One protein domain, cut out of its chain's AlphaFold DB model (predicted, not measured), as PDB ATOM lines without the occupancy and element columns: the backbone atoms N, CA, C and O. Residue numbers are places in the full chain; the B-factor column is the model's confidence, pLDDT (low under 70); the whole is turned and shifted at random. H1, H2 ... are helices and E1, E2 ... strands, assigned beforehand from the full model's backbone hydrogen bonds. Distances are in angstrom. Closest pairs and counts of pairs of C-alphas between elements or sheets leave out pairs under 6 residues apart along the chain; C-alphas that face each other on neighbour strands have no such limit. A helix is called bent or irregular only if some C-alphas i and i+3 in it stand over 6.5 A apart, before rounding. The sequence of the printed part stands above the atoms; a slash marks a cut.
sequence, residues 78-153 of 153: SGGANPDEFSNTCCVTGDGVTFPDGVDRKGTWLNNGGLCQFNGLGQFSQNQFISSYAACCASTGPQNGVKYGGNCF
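This is residues 78 to 153 of the 153 residues of an uncharacterized protein of Colletotrichum orbiculare (strain 104-T / ATCC 96160 / CBS 514.97 / LARS 414 / MAFF 240422) (UniProt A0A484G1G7). Picture a small hairpin of two strands, E1 and E2, that packs on the helix H1, while on another side H1 meets the last part of the longer helix H2 at about a right angle. A lone strand, E3, near the end of the chain, packs on H2, and a long stretch without a named element, residues 94 to 107, leads from H1 to the hairpin. The printed part has 76 residues with two named helices and three named strands, in the order H1, E1, E2, H2, E3; the sheet is E1 - E2, antiparallel, and E3 pairs with no named strand. The class is mixed, helices and strands, though under half of the residues, 37 of 76, are in named elements. The whole is compact, with a radius of gyration of the C-alphas of 11.7 A and spans of 35 by 25 by 21 A.

Look first for the sheet. Its strand E1 is residues 108 to 110, and you find C-alpha 108 at (-42.280, -43.257, -3.748). Its other strand, E2, is residues 115 to 118, 9.9 A from first to last C-alpha. Go back to Pro 83, whose C-alpha stands at (-51.605, -50.742, -15.190): there H1 begins, residues 83 to 93, 14.4 A from first to last C-alpha. H1 is irregular, but only just: C-alphas 90 and 93 are 6.6 A apart, against about 5 A in a regular helix, and its line is a rough one. Then read on to H2, residues 126 to 140, the longest helix at 20.9 A. E3, residues 149 to 152, runs 10.6 A and ends with C-alpha 152 at (-53.654, -38.162, -9.583).

Start at the sheet, where E1 and E2 form a hairpin, antiparallel, with 151 degrees between their N-to-C directions. The C-alphas of Trp 109 and Cys 116 face each other at 4.7 A. Check the backbone here: N 108 and O 117 are 2.8 A apart, and N 110 and O 115 are also 2.8 A apart, both within hydrogen-bond range. Move outward to H1 and look at Cys 91: its C-alpha is 5.6 A from that of Cys 116, the closest C-alphas of H1 and E2, and 6.4 A from that of Trp 109, the closest of H1 and E1. From H1, step to H2. The two helices touch, their closest C-alphas being those of Phe 86 and Thr 140, 6.0 A apart, and their lines are about perpendicular at 81 degrees. In both H1 and H2, every O i to N i+4 pair is within hydrogen-bond range. H2 and E3 have 20 pairs of C-alphas within 8 A, the closest being those of Ala 134 and Gly 150 at 3.8 A. E1 is apart from both H2 and E3, and E2 is apart from E3. H1 and E3 are only just apart, with their closest C-alphas at 8.4 A.

The two C-alphas farthest apart are those of Gly 80 and Gln 123, at 35.5 A. The printed part runs from residue 78 to residue 153, the chain's last residue, and has no cut. The link from H1 to E1 is long, with 14 residues; within it, look for a short antiparallel pairing of residues 97 to 98 with residues 104 to 105. The link from E1 to E2 is tight, and those from E2 to H2 and from H2 to E3 are short. The mean pLDDT of the printed part is 85.2, and the model's confidence is low, under 70, at residues 78 to 80 and 112 to 113.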
ATOM      1  N   SER A  78     -57.461 -49.740 -20.316       63.69
ATOM      2  CA  SER A  78     -58.262 -50.903 -20.671       63.69
ATOM      3  C   SER A  78     -57.463 -51.759 -21.648       63.69
ATOM      4  O   SER A  78     -57.347 -51.468 -22.834       63.69
ATOM      5  N   GLY A  79     -56.876 -52.825 -21.120       63.28
ATOM      6  CA  GLY A  79     -56.153 -53.848 -21.864       63.28
ATOM      7  C   GLY A  79     -55.747 -54.954 -20.899       63.28
ATOM      8  O   GLY A  79     -55.687 -54.718 -19.701       63.28
ATOM      9  N   GLY A  80     -55.470 -56.161 -21.387       62.88
ATOM     10  CA  GLY A  80     -55.078 -57.284 -20.520       62.88
ATOM     11  C   GLY A  80     -53.730 -57.115 -19.797       62.88
ATOM     12  O   GLY A  80     -53.298 -58.043 -19.123       62.88
ATOM     13  N   ALA A  81     -53.054 -55.973 -19.958       76.50
ATOM     14  CA  ALA A  81     -51.789 -55.656 -19.306       76.50
ATOM     15  C   ALA A  81     -52.028 -54.944 -17.965       76.50
ATOM     16  O   ALA A  81     -53.028 -54.252 -17.791       76.50
ATOM     17  N   ASN A  82     -51.119 -55.118 -17.005       83.81
ATOM     18  CA  ASN A  82     -51.314 -54.601 -15.655       83.81
ATOM     19  C   ASN A  82     -50.946 -53.099 -15.566       83.81
ATOM     20  O   ASN A  82     -49.763 -52.770 -15.685       83.81
ATOM     21  N   PRO A  83     -51.900 -52.173 -15.326       84.31
ATOM     22  CA  PRO A  83     -51.605 -50.742 -15.190       84.31
ATOM     23  C   PRO A  83     -50.621 -50.425 -14.058       84.31
ATOM     24  O   PRO A  83     -49.850 -49.470 -14.171       84.31
ATOM     25  N   ASP A  84     -50.608 -51.231 -12.995       86.88
ATOM     26  CA  ASP A  84     -49.744 -51.003 -11.836       86.88
ATOM     27  C   ASP A  84     -48.264 -51.212 -12.163       86.88
ATOM     28  O   ASP A  84     -47.409 -50.525 -11.614       86.88
ATOM     29  N   GLU A  85     -47.946 -52.116 -13.091       87.88
ATOM     30  CA  GLU A  85     -46.568 -52.382 -13.515       87.88
ATOM     31  C   GLU A  85     -45.987 -51.191 -14.291       87.88
ATOM     32  O   GLU A  85     -44.860 -50.748 -14.043       87.88
ATOM     33  N   PHE A  86     -46.795 -50.595 -15.171       88.25
ATOM     34  CA  PHE A  86     -46.424 -49.375 -15.888       88.25
ATOM     35  C   PHE A  86     -46.312 -48.185 -14.936       88.25
ATOM     36  O   PHE A  86     -45.358 -47.413 -15.017       88.25
ATOM     37  N   SER A  87     -47.245 -48.075 -13.986       89.62
ATOM     38  CA  SER A  87     -47.210 -47.039 -12.954       89.62
ATOM     39  C   SER A  87     -45.959 -47.165 -12.081       89.62
ATOM     40  O   SER A  87     -45.287 -46.170 -11.826       89.62
ATOM     41  N   ASN A  88     -45.580 -48.382 -11.684       90.44
ATOM     42  CA  ASN A  88     -44.359 -48.637 -10.923       90.44
ATOM     43  C   ASN A  88     -43.112 -48.227 -11.716       90.44
ATOM     44  O   ASN A  88     -42.234 -47.542 -11.186       90.44
ATOM     45  N   THR A  89     -43.077 -48.565 -13.005       89.62
ATOM     46  CA  THR A  89     -41.974 -48.195 -13.894       89.62
ATOM     47  C   THR A  89     -41.822 -46.679 -13.999       89.62
ATOM     48  O   THR A  89     -40.724 -46.167 -13.789       89.62
ATOM     49  N   CYS A  90     -42.922 -45.955 -14.215       88.38
ATOM     50  CA  CYS A  90     -42.948 -44.490 -14.211       88.38
ATOM     51  C   CYS A  90     -42.546 -43.882 -12.862       88.38
ATOM     52  O   CYS A  90     -41.965 -42.802 -12.807       88.38
ATOM     53  N   CYS A  91     -42.860 -44.564 -11.763       90.25
ATOM     54  CA  CYS A  91     -42.633 -44.044 -10.426       90.25
ATOM     55  C   CYS A  91     -41.182 -44.181  -9.957       90.25
ATOM     56  O   CYS A  91     -40.612 -43.224  -9.433       90.25
ATOM     57  N   VAL A  92     -40.603 -45.380 -10.086       87.69
ATOM     58  CA  VAL A  92     -39.340 -45.740  -9.418       87.69
ATOM     59  C   VAL A  92     -38.299 -46.360 -10.353       87.69
ATOM     60  O   VAL A  92     -37.103 -46.097 -10.184       87.69
ATOM     61  N   THR A  93     -38.719 -47.144 -11.347       81.31
ATOM     62  CA  THR A  93     -37.803 -48.026 -12.097       81.31
ATOM     63  C   THR A  93     -37.185 -47.362 -13.335       81.31
ATOM     64  O   THR A  93     -36.020 -47.615 -13.622       81.31
ATOM     65  N   GLY A  94     -37.917 -46.489 -14.037       78.81
ATOM     66  CA  GLY A  94     -37.442 -45.750 -15.219       78.81
ATOM     67  C   GLY A  94     -36.702 -44.449 -14.885       78.81
ATOM     68  O   GLY A  94     -36.169 -44.297 -13.784       78.81
ATOM     69  N   ASP A  95     -36.697 -43.493 -15.817       82.88
ATOM     70  CA  ASP A  95     -36.162 -42.135 -15.597       82.88
ATOM     71  C   ASP A  95     -37.023 -41.329 -14.607       82.88
ATOM     72  O   ASP A  95     -36.535 -40.456 -13.891       82.88
ATOM     73  N   GLY A  96     -38.294 -41.714 -14.472       87.38
ATOM     74  CA  GLY A  96     -39.287 -41.050 -13.642       87.38
ATOM     75  C   GLY A  96     -40.350 -40.384 -14.505       87.38
ATOM     76  O   GLY A  96     -40.568 -40.751 -15.658       87.38
ATOM     77  N   VAL A  97     -41.018 -39.386 -13.936       91.06
ATOM     78  CA  VAL A  97     -42.022 -38.584 -14.633       91.06
ATOM     79  C   VAL A  97     -41.439 -37.214 -14.944       91.06
ATOM     80  O   VAL A  97     -41.000 -36.508 -14.033       91.06
ATOM     81  N   THR A  98     -41.469 -36.830 -16.219       91.94
ATOM     82  CA  THR A  98     -41.074 -35.492 -16.666       91.94
ATOM     83  C   THR A  98     -42.171 -34.487 -16.336       91.94
ATOM     84  O   THR A  98     -43.289 -34.540 -16.863       91.94
ATOM     85  N   PHE A  99     -41.860 -33.549 -15.451       89.62
ATOM     86  CA  PHE A  99     -42.776 -32.471 -15.085       89.62
ATOM     87  C   PHE A  99     -42.674 -31.283 -16.060       89.62
ATOM     88  O   PHE A  99     -41.757 -31.239 -16.880       89.62
ATOM     89  N   PRO A 100     -43.603 -30.305 -16.016       88.69
ATOM     90  CA  PRO A 100     -43.622 -29.172 -16.952       88.69
ATOM     91  C   PRO A 100     -42.374 -28.280 -16.943       88.69
ATOM     92  O   PRO A 100     -42.197 -27.467 -17.843       88.69
ATOM     93  N   ASP A 101     -41.520 -28.410 -15.933       88.62
ATOM     94  CA  ASP A 101     -40.211 -27.762 -15.867       88.62
ATOM     95  C   ASP A 101     -39.104 -28.536 -16.605       88.62
ATOM     96  O   ASP A 101     -37.949 -28.117 -16.590       88.62
ATOM     97  N   GLY A 102     -39.446 -29.655 -17.249       89.06
ATOM     98  CA  GLY A 102     -38.536 -30.487 -18.033       89.06
ATOM     99  C   GLY A 102     -37.638 -31.394 -17.197       89.06
ATOM    100  O   GLY A 102     -36.715 -31.988 -17.745       89.06
ATOM    101  N   VAL A 103     -37.875 -31.494 -15.887       89.19
ATOM    102  CA  VAL A 103     -37.055 -32.309 -14.986       89.19
ATOM    103  C   VAL A 103     -37.772 -33.613 -14.663       89.19
ATOM    104  O   VAL A 103     -38.906 -33.610 -14.167       89.19
ATOM    105  N   ASP A 104     -37.068 -34.720 -14.890       90.19
ATOM    106  CA  ASP A 104     -37.514 -36.058 -14.517       90.19
ATOM    107  C   ASP A 104     -37.411 -36.256 -13.012       90.19
ATOM    108  O   ASP A 104     -36.391 -35.965 -12.378       90.19
ATOM    109  N   ARG A 105     -38.499 -36.736 -12.412       89.69
ATOM    110  CA  ARG A 105     -38.551 -36.988 -10.974       89.69
ATOM    111  C   ARG A 105     -39.146 -38.343 -10.684       89.69
ATOM    112  O   ARG A 105     -40.161 -38.730 -11.260       89.69
ATOM    113  N   LYS A 106     -38.536 -39.024  -9.719       91.19
ATOM    114  CA  LYS A 106     -39.032 -40.281  -9.168       91.19
ATOM    115  C   LYS A 106     -39.914 -40.018  -7.958       91.19
ATOM    116  O   LYS A 106     -39.676 -39.083  -7.192       91.19
ATOM    117  N   GLY A 107     -40.932 -40.848  -7.807       89.56
ATOM    118  CA  GLY A 107     -41.805 -40.848  -6.647       89.56
ATOM    119  C   GLY A 107     -41.430 -41.941  -5.654       89.56
ATOM    120  O   GLY A 107     -40.407 -42.614  -5.756       89.56
ATOM    121  N   THR A 108     -42.298 -42.124  -4.669       91.00
ATOM    122  CA  THR A 108     -42.280 -43.257  -3.748       91.00
ATOM    123  C   THR A 108     -43.405 -44.202  -4.126       91.00
ATOM    124  O   THR A 108     -44.572 -43.807  -4.148       91.00
ATOM    125  N   TRP A 109     -43.066 -45.454  -4.411       90.88
ATOM    126  CA  TRP A 109     -44.061 -46.467  -4.731       90.88
ATOM    127  C   TRP A 109     -44.783 -46.960  -3.472       90.88
ATOM    128  O   TRP A 109     -44.155 -47.403  -2.509       90.88
ATOM    129  N   LEU A 110     -46.113 -46.911  -3.488       88.38
ATOM    130  CA  LEU A 110     -46.976 -47.394  -2.418       88.38
ATOM    131  C   LEU A 110     -47.559 -48.759  -2.813       88.38
ATOM    132  O   LEU A 110     -48.601 -48.845  -3.465       88.38
ATOM    133  N   ASN A 111     -46.904 -49.835  -2.359       75.00
ATOM    134  CA  ASN A 111     -47.272 -51.233  -2.646       75.00
ATOM    135  C   ASN A 111     -48.733 -51.601  -2.317       75.00
ATOM    136  O   ASN A 111     -49.250 -52.565  -2.865       75.00
ATOM    137  N   ASN A 112     -49.404 -50.847  -1.441       68.88
ATOM    138  CA  ASN A 112     -50.771 -51.133  -0.993       68.88
ATOM    139  C   ASN A 112     -51.882 -50.583  -1.909       68.88
ATOM    140  O   ASN A 112     -53.052 -50.706  -1.564       68.88
ATOM    141  N   GLY A 113     -51.554 -49.959  -3.046       64.31
ATOM    142  CA  GLY A 113     -52.594 -49.421  -3.932       64.31
ATOM    143  C   GLY A 113     -52.212 -49.177  -5.386       64.31
ATOM    144  O   GLY A 113     -52.981 -48.518  -6.072       64.31
ATOM    145  N   GLY A 114     -51.042 -49.629  -5.850       81.56
ATOM    146  CA  GLY A 114     -50.597 -49.320  -7.219       81.56
ATOM    147  C   GLY A 114     -50.294 -47.828  -7.438       81.56
ATOM    148  O   GLY A 114     -50.315 -47.324  -8.563       81.56
ATOM    149  N   LEU A 115     -50.052 -47.098  -6.341       89.81
ATOM    150  CA  LEU A 115     -49.953 -45.641  -6.332       89.81
ATOM    151  C   LEU A 115     -48.501 -45.187  -6.243       89.81
ATOM    152  O   LEU A 115     -47.716 -45.689  -5.441       89.81
ATOM    153  N   CYS A 116     -48.183 -44.149  -6.999       90.25
ATOM    154  CA  CYS A 116     -46.942 -43.408  -6.899       90.25
ATOM    155  C   CYS A 116     -47.167 -42.094  -6.166       90.25
ATOM    156  O   CYS A 116     -47.989 -41.281  -6.585       90.25
ATOM    157  N   GLN A 117     -46.431 -41.869  -5.084       90.88
ATOM    158  CA  GLN A 117     -46.510 -40.640  -4.309       90.88
ATOM    159  C   GLN A 117     -45.348 -39.704  -4.640       90.88
ATOM    160  O   GLN A 117     -44.188 -40.104  -4.572       90.88
ATOM    161  N   PHE A 118     -45.644 -38.434  -4.901       89.00
ATOM    162  CA  PHE A 118     -44.635 -37.384  -5.026       89.00
ATOM    163  C   PHE A 118     -44.735 -36.407  -3.865       89.00
ATOM    164  O   PHE A 118     -45.824 -35.939  -3.543       89.00
ATOM    165  N   ASN A 119     -43.593 -36.079  -3.263       84.94
ATOM    166  CA  ASN A 119     -43.495 -35.151  -2.141       84.94
ATOM    167  C   ASN A 119     -42.709 -33.906  -2.561       84.94
ATOM    168  O   ASN A 119     -41.750 -34.007  -3.324       84.94
ATOM    169  N   GLY A 120     -43.083 -32.739  -2.031       76.19
ATOM    170  CA  GLY A 120     -42.307 -31.507  -2.213       76.19
ATOM    171  C   GLY A 120     -42.419 -30.871  -3.602       76.19
ATOM    172  O   GLY A 120     -41.538 -30.116  -3.995       76.19
ATOM    173  N   LEU A 121     -43.494 -31.162  -4.340       79.38
ATOM    174  CA  LEU A 121     -43.755 -30.625  -5.681       79.38
ATOM    175  C   LEU A 121     -44.998 -29.719  -5.718       79.38
ATOM    176  O   LEU A 121     -45.746 -29.697  -6.692       79.38
ATOM    177  N   GLY A 122     -45.214 -28.958  -4.642       73.06
ATOM    178  CA  GLY A 122     -46.365 -28.062  -4.486       73.06
ATOM    179  C   GLY A 122     -46.440 -26.912  -5.494       73.06
ATOM    180  O   GLY A 122     -47.450 -26.217  -5.535       73.06
ATOM    181  N   GLN A 123     -45.401 -26.705  -6.311       82.50
ATOM    182  CA  GLN A 123     -45.418 -25.732  -7.405       82.50
ATOM    183  C   GLN A 123     -46.258 -26.170  -8.615       82.50
ATOM    184  O   GLN A 123     -46.642 -25.317  -9.414       82.50
ATOM    185  N   PHE A 124     -46.536 -27.468  -8.777       85.75
ATOM    186  CA  PHE A 124     -47.337 -27.973  -9.892       85.75
ATOM    187  C   PHE A 124     -48.777 -28.220  -9.457       85.75
ATOM    188  O   PHE A 124     -49.037 -28.730  -8.368       85.75
ATOM    189  N   SER A 125     -49.726 -27.885 -10.330       87.88
ATOM    190  CA  SER A 125     -51.137 -28.184 -10.085       87.88
ATOM    191  C   SER A 125     -51.432 -29.675 -10.271       87.88
ATOM    192  O   SER A 125     -50.733 -30.375 -11.008       87.88
ATOM    193  N   GLN A 126     -52.524 -30.161  -9.675       87.81
ATOM    194  CA  GLN A 126     -52.983 -31.543  -9.859       87.81
ATOM    195  C   GLN A 126     -53.141 -31.907 -11.348       87.81
ATOM    196  O   GLN A 126     -52.725 -32.980 -11.767       87.81
ATOM    197  N   ASN A 127     -53.656 -30.999 -12.183       90.00
ATOM    198  CA  ASN A 127     -53.779 -31.226 -13.627       90.00
ATOM    199  C   ASN A 127     -52.426 -31.396 -14.331       90.00
ATOM    200  O   ASN A 127     -52.332 -32.165 -15.289       90.00
ATOM    201  N   GLN A 128     -51.391 -30.685 -13.881       90.88
ATOM    202  CA  GLN A 128     -50.039 -30.864 -14.406       90.88
ATOM    203  C   GLN A 128     -49.469 -32.220 -13.999       90.88
ATOM    204  O   GLN A 128     -48.913 -32.913 -14.846       90.88
ATOM    205  N   PHE A 129     -49.707 -32.641 -12.756       90.38
ATOM    206  CA  PHE A 129     -49.408 -33.998 -12.304       90.38
ATOM    207  C   PHE A 129     -50.093 -35.059 -13.162       90.38
ATOM    208  O   PHE A 129     -49.419 -35.934 -13.694       90.38
ATOM    209  N   ILE A 130     -51.408 -34.943 -13.358       92.50
ATOM    210  CA  ILE A 130     -52.198 -35.869 -14.178       92.50
ATOM    211  C   ILE A 130     -51.629 -35.943 -15.594       92.50
ATOM    212  O   ILE A 130     -51.433 -37.032 -16.120       92.50
ATOM    213  N   SER A 131     -51.329 -34.793 -16.200       93.00
ATOM    214  CA  SER A 131     -50.858 -34.716 -17.585       93.00
ATOM    215  C   SER A 131     -49.464 -35.330 -17.755       93.00
ATOM    216  O   SER A 131     -49.263 -36.145 -18.655       93.00
ATOM    217  N   SER A 132     -48.520 -34.997 -16.870       92.31
ATOM    218  CA  SER A 132     -47.170 -35.574 -16.867       92.31
ATOM    219  C   SER A 132     -47.193 -37.077 -16.588       92.31
ATOM    220  O   SER A 132     -46.540 -37.853 -17.287       92.31
ATOM    221  N   TYR A 133     -47.992 -37.513 -15.613       91.75
ATOM    222  CA  TYR A 133     -48.100 -38.927 -15.266       91.75
ATOM    223  C   TYR A 133     -48.772 -39.732 -16.387       91.75
ATOM    224  O   TYR A 133     -48.285 -40.796 -16.762       91.75
ATOM    225  N   ALA A 134     -49.836 -39.197 -16.995       92.06
ATOM    226  CA  ALA A 134     -50.499 -39.808 -18.145       92.06
ATOM    227  C   ALA A 134     -49.567 -39.941 -19.355       92.06
ATOM    228  O   ALA A 134     -49.611 -40.963 -20.036       92.06
ATOM    229  N   ALA A 135     -48.699 -38.956 -19.607       91.56
ATOM    230  CA  ALA A 135     -47.699 -39.048 -20.668       91.56
ATOM    231  C   ALA A 135     -46.721 -40.208 -20.428       91.56
ATOM    232  O   ALA A 135     -46.460 -40.987 -21.347       91.56
ATOM    233  N   CYS A 136     -46.248 -40.384 -19.188       90.88
ATOM    234  CA  CYS A 136     -45.396 -41.521 -18.842       90.88
ATOM    235  C   CYS A 136     -46.130 -42.861 -19.007       90.88
ATOM    236  O   CYS A 136     -45.604 -43.779 -19.641       90.88
ATOM    237  N   CYS A 137     -47.368 -42.969 -18.511       89.88
ATOM    238  CA  CYS A 137     -48.188 -44.173 -18.659       89.88
ATOM    239  C   CYS A 137     -48.456 -44.511 -20.135       89.88
ATOM    240  O   CYS A 137     -48.387 -45.675 -20.522       89.88
ATOM    241  N   ALA A 138     -48.706 -43.507 -20.979       89.00
ATOM    242  CA  ALA A 138     -48.924 -43.693 -22.411       89.00
ATOM    243  C   ALA A 138     -47.648 -44.118 -23.154       89.00
ATOM    244  O   ALA A 138     -47.730 -44.862 -24.131       89.00
ATOM    245  N   SER A 139     -46.482 -43.642 -22.710       88.19
ATOM    246  CA  SER A 139     -45.185 -44.000 -23.292       88.19
ATOM    247  C   SER A 139     -44.703 -45.382 -22.850       88.19
ATOM    248  O   SER A 139     -44.091 -46.094 -23.637       88.19
ATOM    249  N   THR A 140     -44.964 -45.759 -21.599       87.25
ATOM    250  CA  THR A 140     -44.500 -47.028 -21.014       87.25
ATOM    251  C   THR A 140     -45.478 -48.169 -21.282       87.25
ATOM    252  O   THR A 140     -45.082 -49.326 -21.402       87.25
ATOM    253  N   GLY A 141     -46.767 -47.846 -21.376       83.75
ATOM    254  CA  GLY A 141     -47.831 -48.800 -21.642       83.75
ATOM    255  C   GLY A 141     -47.793 -49.394 -23.057       83.75
ATOM    256  O   GLY A 141     -46.908 -49.097 -23.868       83.75
ATOM    257  N   PRO A 142     -48.774 -50.251 -23.387       78.44
ATOM    258  CA  PRO A 142     -48.854 -50.897 -24.688       78.44
ATOM    259  C   PRO A 142     -48.936 -49.876 -25.827       78.44
ATOM    260  O   PRO A 142     -49.807 -49.008 -25.861       78.44
ATOM    261  N   GLN A 143     -48.030 -50.032 -26.793       81.25
ATOM    262  CA  GLN A 143     -47.925 -49.154 -27.964       81.25
ATOM    263  C   GLN A 143     -48.987 -49.449 -29.032       81.25
ATOM    264  O   GLN A 143     -49.294 -48.594 -29.859       81.25
ATOM    265  N   ASN A 144     -49.567 -50.651 -28.996       74.62
ATOM    266  CA  ASN A 144     -50.626 -51.086 -29.897       74.62
ATOM    267  C   ASN A 144     -51.947 -51.191 -29.121       74.62
ATOM    268  O   ASN A 144     -52.016 -51.909 -28.124       74.62
ATOM    269  N   GLY A 145     -52.997 -50.514 -29.595       71.50
ATOM    270  CA  GLY A 145     -54.327 -50.527 -28.972       71.50
ATOM    271  C   GLY A 145     -54.641 -49.268 -28.156       71.50
ATOM    272  O   GLY A 145     -54.244 -48.163 -28.524       71.50
ATOM    273  N   VAL A 146     -55.418 -49.424 -27.077       74.12
ATOM    274  CA  VAL A 146     -55.830 -48.308 -26.212       74.12
ATOM    275  C   VAL A 146     -54.644 -47.855 -25.365       74.12
ATOM    276  O   VAL A 146     -54.094 -48.634 -24.586       74.12
ATOM    277  N   LYS A 147     -54.260 -46.583 -25.510       78.94
ATOM    278  CA  LYS A 147     -53.193 -45.983 -24.706       78.94
ATOM    279  C   LYS A 147     -53.624 -45.850 -23.252       78.94
ATOM    280  O   LYS A 147     -54.767 -45.499 -22.963       78.94
ATOM    281  N   TYR A 148     -52.678 -46.093 -22.356       83.06
ATOM    282  CA  TYR A 148     -52.898 -45.928 -20.928       83.06
ATOM    283  C   TYR A 148     -52.824 -44.438 -20.595       83.06
ATOM    284  O   TYR A 148     -51.928 -43.732 -21.052       83.06
ATOM    285  N   GLY A 149     -53.800 -43.960 -19.837       87.50
ATOM    286  CA  GLY A 149     -53.779 -42.652 -19.210       87.50
ATOM    287  C   GLY A 149     -53.145 -42.713 -17.825       87.50
ATOM    288  O   GLY A 149     -52.608 -43.732 -17.388       87.50
ATOM    289  N   GLY A 150     -53.239 -41.599 -17.114       88.81
ATOM    290  CA  GLY A 150     -52.828 -41.477 -15.725       88.81
ATOM    291  C   GLY A 150     -53.778 -40.545 -14.998       88.81
ATOM    292  O   GLY A 150     -54.393 -39.676 -15.617       88.81
ATOM    293  N   ASN A 151     -53.930 -40.749 -13.697       90.44
ATOM    294  CA  ASN A 151     -54.714 -39.874 -12.841       90.44
ATOM    295  C   ASN A 151     -54.003 -39.667 -11.505       90.44
ATOM    296  O   ASN A 151     -53.233 -40.527 -11.082       90.44
ATOM    297  N   CYS A 152     -54.269 -38.539 -10.849       90.56
ATOM    298  CA  CYS A 152     -53.654 -38.162  -9.583       90.56
ATOM    299  C   CYS A 152     -54.672 -37.480  -8.668       90.56
ATOM    300  O   CYS A 152     -55.540 -36.753  -9.152       90.56
ATOM    301  N   PHE A 153     -54.531 -37.677  -7.358       89.00
ATOM    302  CA  PHE A 153     -55.329 -37.008  -6.330       89.00
ATOM    303  C   PHE A 153     -54.457 -36.418  -5.225       89.00
ATOM    304  O   PHE A 153     -53.388 -37.002  -4.920       89.00
TER     305      PHE A 153